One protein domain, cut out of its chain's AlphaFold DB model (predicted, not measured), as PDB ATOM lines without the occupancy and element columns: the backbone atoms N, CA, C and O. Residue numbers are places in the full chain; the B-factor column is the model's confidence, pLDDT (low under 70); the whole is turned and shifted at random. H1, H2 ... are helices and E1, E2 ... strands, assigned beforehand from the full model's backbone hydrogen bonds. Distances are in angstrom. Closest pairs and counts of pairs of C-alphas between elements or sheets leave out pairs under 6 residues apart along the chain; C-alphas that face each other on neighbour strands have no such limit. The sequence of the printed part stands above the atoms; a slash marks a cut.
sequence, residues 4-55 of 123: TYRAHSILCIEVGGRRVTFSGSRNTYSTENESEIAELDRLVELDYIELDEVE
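AT A GLANCE: This is residues 4 to 55 of the 123 residues of an uncharacterized protein of Porphyromonas gulae (UniProt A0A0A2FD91). Two small sheets, the three-stranded E4 E1 E5 and the hairpin E2 and E3, make a short open shell, and the one helix, H1, packs over one face of the three-stranded sheet with its first half near E2. The hairpin comes close to E4 and E1 at Phe 22. The printed part has 52 residues, with five named strands and one named helix in the order E1, E2, E3, E4, H1, E5; both sheets are antiparallel, and the class is mixed, helices and strands. The whole is compact and rounded, with a radius of gyration of the C-alphas of 9.9 A and spans of 26 by 20 by 20 A.

IN THESE COORDINATES: E1 is residues 4 to 7, 10.2 A from first to last C-alpha, beginning at C-alpha 4 (141.505, 118.897, 50.969). E2 is residues 11 to 15, 12.2 A long, and E3 is residues 18 to 22, 12.8 A long. E4 is residues 28 to 31, 10.3 A long. H1 is residues 34 to 45, 16.3 A long, with C-alpha 34 at (148.376, 125.580, 58.525). E5 is residues 51 to 54, 8.9 A long, ending at C-alpha 54 (136.237, 118.906, 50.363).

HOW THE PARTS SIT: E1 is the inner strand of its sheet, antiparallel to E5 at 143 degrees, with N 6 and O 52 at 2.8 A, within hydrogen-bond range. E1 is antiparallel to E4 at 148 degrees, with N 5 and O 29 at 2.8 A. E2 and E3 form a hairpin, antiparallel at 156 degrees, with N 13 and O 20 at 2.9 A and N 20 and O 13 at 2.8 A. The closest C-alphas of E3 and E4, those of Phe 22 and Thr 28, are 5.4 A apart; those of E1 and E3, Ala 7 and Phe 22, are 6.5 A apart. E1 and E2 meet only through their link. H1 is on the sheet E4 E1 E5, in two layers, one helix layer on one sheet, at a height over the sheet of 8.9 A. It lies only just over E4 and E5, with 3 of its C-alphas falling on each, and runs along the strands, at 8 degrees to E4 on the local plane. The closest C-alphas of H1 and E5, Val 44 and Leu 51, are 6.4 A apart; those of H1 and E2, Glu 36 and Val 15, are 5.6 A apart. E4, H1 and E5 form a split strand-helix-strand unit, two strands running the same way with E1 between them in the sheet, and its crossover is right-handed. E3 and H1 are apart, as are E2 and E5. In H1 every O i to N i+4 pair is within hydrogen-bond range.

THE WHOLE: The two C-alphas farthest apart are those of Ser 25 and Leu 46, at 26.2 A, while those of Thr 4 and Glu 55 are 5.9 A apart. The printed part has no cut, and the five links between named elements are tight. The mean pLDDT of the printed part is 81.3; residues 23 to 26 and residue 55 are under 70.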
ATOM      1  N   THR A   4     141.439 119.211  52.392       85.88
ATOM      2  CA  THR A   4     141.505 118.897  50.969       85.88
ATOM      3  C   THR A   4     140.712 119.940  50.192       85.88
ATOM      4  O   THR A   4     139.603 120.310  50.545       85.88
ATOM      5  N   TYR A   5     141.304 120.440  49.120       86.25
ATOM      6  CA  TYR A   5     140.726 121.443  48.245       86.25
ATOM      7  C   TYR A   5     140.513 120.836  46.871       86.25
ATOM      8  O   TYR A   5     141.370 120.099  46.378       86.25
ATOM      9  N   ARG A   6     139.401 121.162  46.224       85.06
ATOM     10  CA  ARG A   6     139.096 120.739  44.861       85.06
ATOM     11  C   ARG A   6     138.931 121.953  43.962       85.06
ATOM     12  O   ARG A   6     138.080 122.793  44.214       85.06
ATOM     13  N   ALA A   7     139.699 121.996  42.879       85.44
ATOM     14  CA  ALA A   7     139.551 123.006  41.843       85.44
ATOM     15  C   ALA A   7     138.579 122.538  40.750       85.44
ATOM     16  O   ALA A   7     138.585 121.375  40.331       85.44
ATOM     17  N   HIS A   8     137.776 123.465  40.230       81.75
ATOM     18  CA  HIS A   8     136.858 123.206  39.108       81.75
ATOM     19  C   HIS A   8     137.580 123.061  37.762       81.75
ATOM     20  O   HIS A   8     137.036 122.506  36.811       81.75
ATOM     21  N   SER A   9     138.831 123.512  37.686       78.62
ATOM     22  CA  SER A   9     139.712 123.399  36.522       78.62
ATOM     23  C   SER A   9     141.134 123.045  36.954       78.62
ATOM     24  O   SER A   9     141.466 123.107  38.136       78.62
ATOM     25  N   ILE A  10     141.985 122.659  35.996       77.00
ATOM     26  CA  ILE A  10     143.415 122.465  36.265       77.00
ATOM     27  C   ILE A  10     143.991 123.810  36.717       77.00
ATOM     28  O   ILE A  10     143.945 124.785  35.968       77.00
ATOM     29  N   LEU A  11     144.537 123.847  37.931       80.19
ATOM     30  CA  LEU A  11     145.022 125.063  38.575       80.19
ATOM     31  C   LEU A  11     146.438 124.840  39.113       80.19
ATOM     32  O   LEU A  11     146.726 123.823  39.739       80.19
ATOM     33  N   CYS A  12     147.326 125.801  38.886       82.50
ATOM     34  CA  CYS A  12     148.679 125.811  39.436       82.50
ATOM     35  C   CYS A  12     148.903 127.145  40.140       82.50
ATOM     36  O   CYS A  12     148.872 128.182  39.480       82.50
ATOM     37  N   ILE A  13     149.153 127.117  41.445       84.06
ATOM     38  CA  ILE A  13     149.370 128.318  42.260       84.06
ATOM     39  C   ILE A  13     150.555 128.122  43.198       84.06
ATOM     40  O   ILE A  13     150.959 126.995  43.479       84.06
ATOM     41  N   GLU A  14     151.145 129.219  43.654       83.75
ATOM     42  CA  GLU A  14     152.184 129.193  44.677       83.75
ATOM     43  C   GLU A  14     151.559 129.533  46.029       83.75
ATOM     44  O   GLU A  14     150.902 130.560  46.164       83.75
ATOM     45  N   VAL A  15     151.744 128.646  47.002       79.62
ATOM     46  CA  VAL A  15     151.212 128.763  48.361       79.62
ATOM     47  C   VAL A  15     152.358 128.462  49.322       79.62
ATOM     48  O   VAL A  15     153.031 127.441  49.189       79.62
ATOM     49  N   GLY A  16     152.666 129.371  50.241       70.25
ATOM     50  CA  GLY A  16     153.748 129.222  51.216       70.25
ATOM     51  C   GLY A  16     155.138 129.060  50.589       70.25
ATOM     52  O   GLY A  16     155.999 128.395  51.166       70.25
ATOM     53  N   GLY A  17     155.353 129.590  49.377       75.94
ATOM     54  CA  GLY A  17     156.582 129.396  48.594       75.94
ATOM     55  C   GLY A  17     156.717 128.004  47.963       75.94
ATOM     56  O   GLY A  17     157.798 127.626  47.502       75.94
ATOM     57  N   ARG A  18     155.639 127.211  47.950       76.06
ATOM     58  CA  ARG A  18     155.561 125.908  47.285       76.06
ATOM     59  C   ARG A  18     154.580 125.970  46.131       76.06
ATOM     60  O   ARG A  18     153.486 126.512  46.242       76.06
ATOM     61  N   ARG A  19     154.956 125.354  45.013       80.56
ATOM     62  CA  ARG A  19     154.061 125.220  43.867       80.56
ATOM     63  C   ARG A  19     153.056 124.100  44.122       80.56
ATOM     64  O   ARG A  19     153.426 122.928  44.138       80.56
ATOM     65  N   VAL A  20     151.797 124.483  44.263       81.12
ATOM     66  CA  VAL A  20     150.638 123.606  44.382       81.12
ATOM     67  C   VAL A  20     150.028 123.410  42.999       81.12
ATOM     68  O   VAL A  20     149.768 124.368  42.270       81.12
ATOM     69  N   THR A  21     149.807 122.156  42.611       78.94
ATOM     70  CA  THR A  21     149.238 121.809  41.307       78.94
ATOM     71  C   THR A  21     148.022 120.914  41.490       78.94
ATOM     72  O   THR A  21     148.139 119.741  41.837       78.94
ATOM     73  N   PHE A  22     146.852 121.472  41.200       79.44
ATOM     74  CA  PHE A  22     145.580 120.775  41.110       79.44
ATOM     75  C   PHE A  22     145.501 120.137  39.720       79.44
ATOM     76  O   PHE A  22     145.092 120.768  38.747       79.44
ATOM     77  N   SER A  23     145.969 118.894  39.608       64.62
ATOM     78  CA  SER A  23     145.984 118.143  38.346       64.62
ATOM     79  C   SER A  23     145.546 116.693  38.555       64.62
ATOM     80  O   SER A  23     145.696 116.144  39.645       64.62
ATOM     81  N   GLY A  24     144.986 116.071  37.515       61.66
ATOM     82  CA  GLY A  24     144.483 114.693  37.545       61.66
ATOM     83  C   GLY A  24     142.961 114.607  37.418       61.66
ATOM     84  O   GLY A  24     142.281 115.599  37.196       61.66
ATOM     85  N   SER A  25     142.397 113.405  37.561       58.97
ATOM     86  CA  SER A  25     140.971 113.137  37.295       58.97
ATOM     87  C   SER A  25     139.994 113.845  38.243       58.97
ATOM     88  O   SER A  25     138.798 113.879  37.968       58.97
ATOM     89  N   ARG A  26     140.483 114.363  39.378       67.12
ATOM     90  CA  ARG A  26     139.667 115.003  40.422       67.12
ATOM     91  C   ARG A  26     140.081 116.441  40.750       67.12
ATOM     92  O   ARG A  26     139.334 117.089  41.469       67.12
ATOM     93  N   ASN A  27     141.208 116.935  40.219       81.50
ATOM     94  CA  ASN A  27     141.749 118.275  40.503       81.50
ATOM     95  C   ASN A  27     141.780 118.619  42.008       81.50
ATOM     96  O   ASN A  27     141.355 119.697  42.409       81.50
ATOM     97  N   THR A  28     142.248 117.694  42.851       82.25
ATOM     98  CA  THR A  28     142.286 117.861  44.313       82.25
ATOM     99  C   THR A  28     143.700 118.090  44.842       82.25
ATOM    100  O   THR A  28     144.646 117.489  44.338       82.25
ATOM    101  N   TYR A  29     143.829 118.885  45.902       84.19
ATOM    102  CA  TYR A  29     145.056 119.105  46.665       84.19
ATOM    103  C   TYR A  29     144.787 118.935  48.159       84.19
ATOM    104  O   TYR A  29     143.894 119.583  48.691       84.19
ATOM    105  N   SER A  30     145.567 118.101  48.842       85.44
ATOM    106  CA  SER A  30     145.456 117.895  50.288       85.44
ATOM    107  C   SER A  30     146.691 118.433  50.994       85.44
ATOM    108  O   SER A  30     147.809 118.097  50.606       85.44
ATOM    109  N   THR A  31     146.502 119.212  52.055       83.69
ATOM    110  CA  THR A  31     147.601 119.719  52.881       83.69
ATOM    111  C   THR A  31     147.221 119.736  54.358       83.69
ATOM    112  O   THR A  31     146.065 119.930  54.726       83.69
ATOM    113  N   GLU A  32     148.203 119.492  55.217       86.94
ATOM    114  CA  GLU A  32     148.102 119.627  56.676       86.94
ATOM    115  C   GLU A  32     148.824 120.876  57.200       86.94
ATOM    116  O   GLU A  32     148.788 121.155  58.398       86.94
ATOM    117  N   ASN A  33     149.479 121.623  56.304       85.25
ATOM    118  CA  ASN A  33     150.243 122.813  56.641       85.25
ATOM    119  C   ASN A  33     149.303 124.001  56.869       85.25
ATOM    120  O   ASN A  33     148.666 124.493  55.939       85.25
ATOM    121  N   GLU A  34     149.262 124.490  58.105       85.81
ATOM    122  CA  GLU A  34     148.376 125.580  58.525       85.81
ATOM    123  C   GLU A  34     148.613 126.880  57.745       85.81
ATOM    124  O   GLU A  34     147.661 127.603  57.466       85.81
ATOM    125  N   SER A  35     149.858 127.166  57.342       85.12
ATOM    126  CA  SER A  35     150.154 128.345  56.514       85.12
ATOM    127  C   SER A  35     149.593 128.208  55.100       85.12
ATOM    128  O   SER A  35     149.055 129.171  54.566       85.12
ATOM    129  N   GLU A  36     149.668 127.011  54.512       85.12
ATOM    130  CA  GLU A  36     149.112 126.762  53.177       85.12
ATOM    131  C   GLU A  36     147.580 126.808  53.198       85.12
ATOM    132  O   GLU A  36     146.964 127.377  52.303       85.12
ATOM    133  N   ILE A  37     146.972 126.269  54.256       86.44
ATOM    134  CA  ILE A  37     145.527 126.324  54.496       86.44
ATOM    135  C   ILE A  37     145.042 127.774  54.601       86.44
ATOM    136  O   ILE A  37     144.113 128.163  53.900       86.44
ATOM    137  N   ALA A  38     145.687 128.584  55.444       87.56
ATOM    138  CA  ALA A  38     145.282 129.970  55.658       87.56
ATOM    139  C   ALA A  38     145.394 130.819  54.379       87.56
ATOM    140  O   ALA A  38     144.564 131.697  54.143       87.56
ATOM    141  N   GLU A  39     146.407 130.568  53.545       88.56
ATOM    142  CA  GLU A  39     146.544 131.256  52.262       88.56
ATOM    143  C   GLU A  39     145.501 130.809  51.237       88.56
ATOM    144  O   GLU A  39     144.926 131.664  50.566       88.56
ATOM    145  N   LEU A  40     145.216 129.509  51.132       85.44
ATOM    146  CA  LEU A  40     144.176 128.997  50.236       85.44
ATOM    147  C   LEU A  40     142.792 129.528  50.619       85.44
ATOM    148  O   LEU A  40     142.099 130.058  49.754       85.44
ATOM    149  N   ASP A  41     142.429 129.478  51.905       85.88
ATOM    150  CA  ASP A  41     141.153 130.013  52.402       85.88
ATOM    151  C   ASP A  41     141.027 131.514  52.095       85.88
ATOM    152  O   ASP A  41     139.987 131.977  51.629       85.88
ATOM    153  N   ARG A  42     142.113 132.279  52.270       87.62
ATOM    154  CA  ARG A  42     142.140 133.706  51.928       87.62
ATOM    155  C   ARG A  42     141.992 133.953  50.426       87.62
ATOM    156  O   ARG A  42     141.344 134.918  50.036       87.62
ATOM    157  N   LEU A  43     142.616 133.139  49.574       87.00
ATOM    158  CA  LEU A  43     142.508 133.289  48.120       87.00
ATOM    159  C   LEU A  43     141.095 132.964  47.617       87.00
ATOM    160  O   LEU A  43     140.633 133.620  46.685       87.00
ATOM    161  N   VAL A  44     140.418 131.999  48.248       86.75
ATOM    162  CA  VAL A  44     139.003 131.688  47.997       86.75
ATOM    163  C   VAL A  44     138.106 132.830  48.471       86.75
ATOM    164  O   VAL A  44     137.259 133.290  47.716       86.75
ATOM    165  N   GLU A  45     138.327 133.358  49.680       88.00
ATOM    166  CA  GLU A  45     137.559 134.496  50.215       88.00
ATOM    167  C   GLU A  45     137.710 135.762  49.358       88.00
ATOM    168  O   GLU A  45     136.771 136.543  49.207       88.00
ATOM    169  N   LEU A  46     138.890 135.963  48.771       88.50
ATOM    170  CA  LEU A  46     139.170 137.073  47.866       88.50
ATOM    171  C   LEU A  46     138.740 136.807  46.412       88.50
ATOM    172  O   LEU A  46     139.040 137.637  45.554       88.50
ATOM    173  N   ASP A  47     138.076 135.680  46.131       84.06
ATOM    174  CA  ASP A  47     137.582 135.287  44.801       84.06
ATOM    175  C   ASP A  47     138.694 135.190  43.730       84.06
ATOM    176  O   ASP A  47     138.461 135.313  42.530       84.06
ATOM    177  N   TYR A  48     139.952 134.979  44.143       83.75
ATOM    178  CA  TYR A  48     141.072 134.799  43.205       83.75
ATOM    179  C   TYR A  48     141.104 133.392  42.613       83.75
ATOM    180  O   TYR A  48     141.645 133.194  41.522       83.75
ATOM    181  N   ILE A  49     140.590 132.411  43.359       83.62
ATOM    182  CA  ILE A  49     140.542 131.005  42.969       83.62
ATOM    183  C   ILE A  49     139.215 130.386  43.406       83.62
ATOM    184  O   ILE A  49     138.743 130.620  44.515       83.62
ATOM    185  N   GLU A  50     138.650 129.539  42.551       84.69
ATOM    186  CA  GLU A  50     137.457 128.753  42.864       84.69
ATOM    187  C   GLU A  50     137.881 127.370  43.370       84.69
ATOM    188  O   GLU A  50     138.170 126.459  42.581       84.69
ATOM    189  N   LEU A  51     137.956 127.228  44.696       84.69
ATOM    190  CA  LEU A  51     138.206 125.954  45.361       84.69
ATOM    191  C   LEU A  51     137.042 125.599  46.278       84.69
ATOM    192  O   LEU A  51     136.639 126.404  47.113       84.69
ATOM    193  N   ASP A  52     136.576 124.362  46.177       83.25
ATOM    194  CA  ASP A  52     135.727 123.764  47.201       83.25
ATOM    195  C   ASP A  52     136.611 123.113  48.264       83.25
ATOM    196  O   ASP A  52     137.475 122.288  47.939       83.25
ATOM    197  N   GLU A  53     136.382 123.457  49.534       80.69
ATOM    198  CA  GLU A  53     136.847 122.623  50.638       80.69
ATOM    199  C   GLU A  53     136.063 121.316  50.565       80.69
ATOM    200  O   GLU A  53     134.851 121.267  50.770       80.69
ATOM    201  N   VAL A  54     136.765 120.249  50.220       76.12
ATOM    202  CA  VAL A  54     136.237 118.906  50.363       76.12
ATOM    203  C   VAL A  54     136.837 118.375  51.644       76.12
ATOM    204  O   VAL A  54     138.058 118.387  51.825       76.12
ATOM    205  N   GLU A  55     135.995 117.902  52.551       65.38
ATOM    206  CA  GLU A  55     136.512 117.068  53.617       65.38
ATOM    207  C   GLU A  55     137.285 115.940  52.919       65.38
ATOM    208  O   GLU A  55     136.748 115.229  52.059       65.38
TER     209      GLU A  55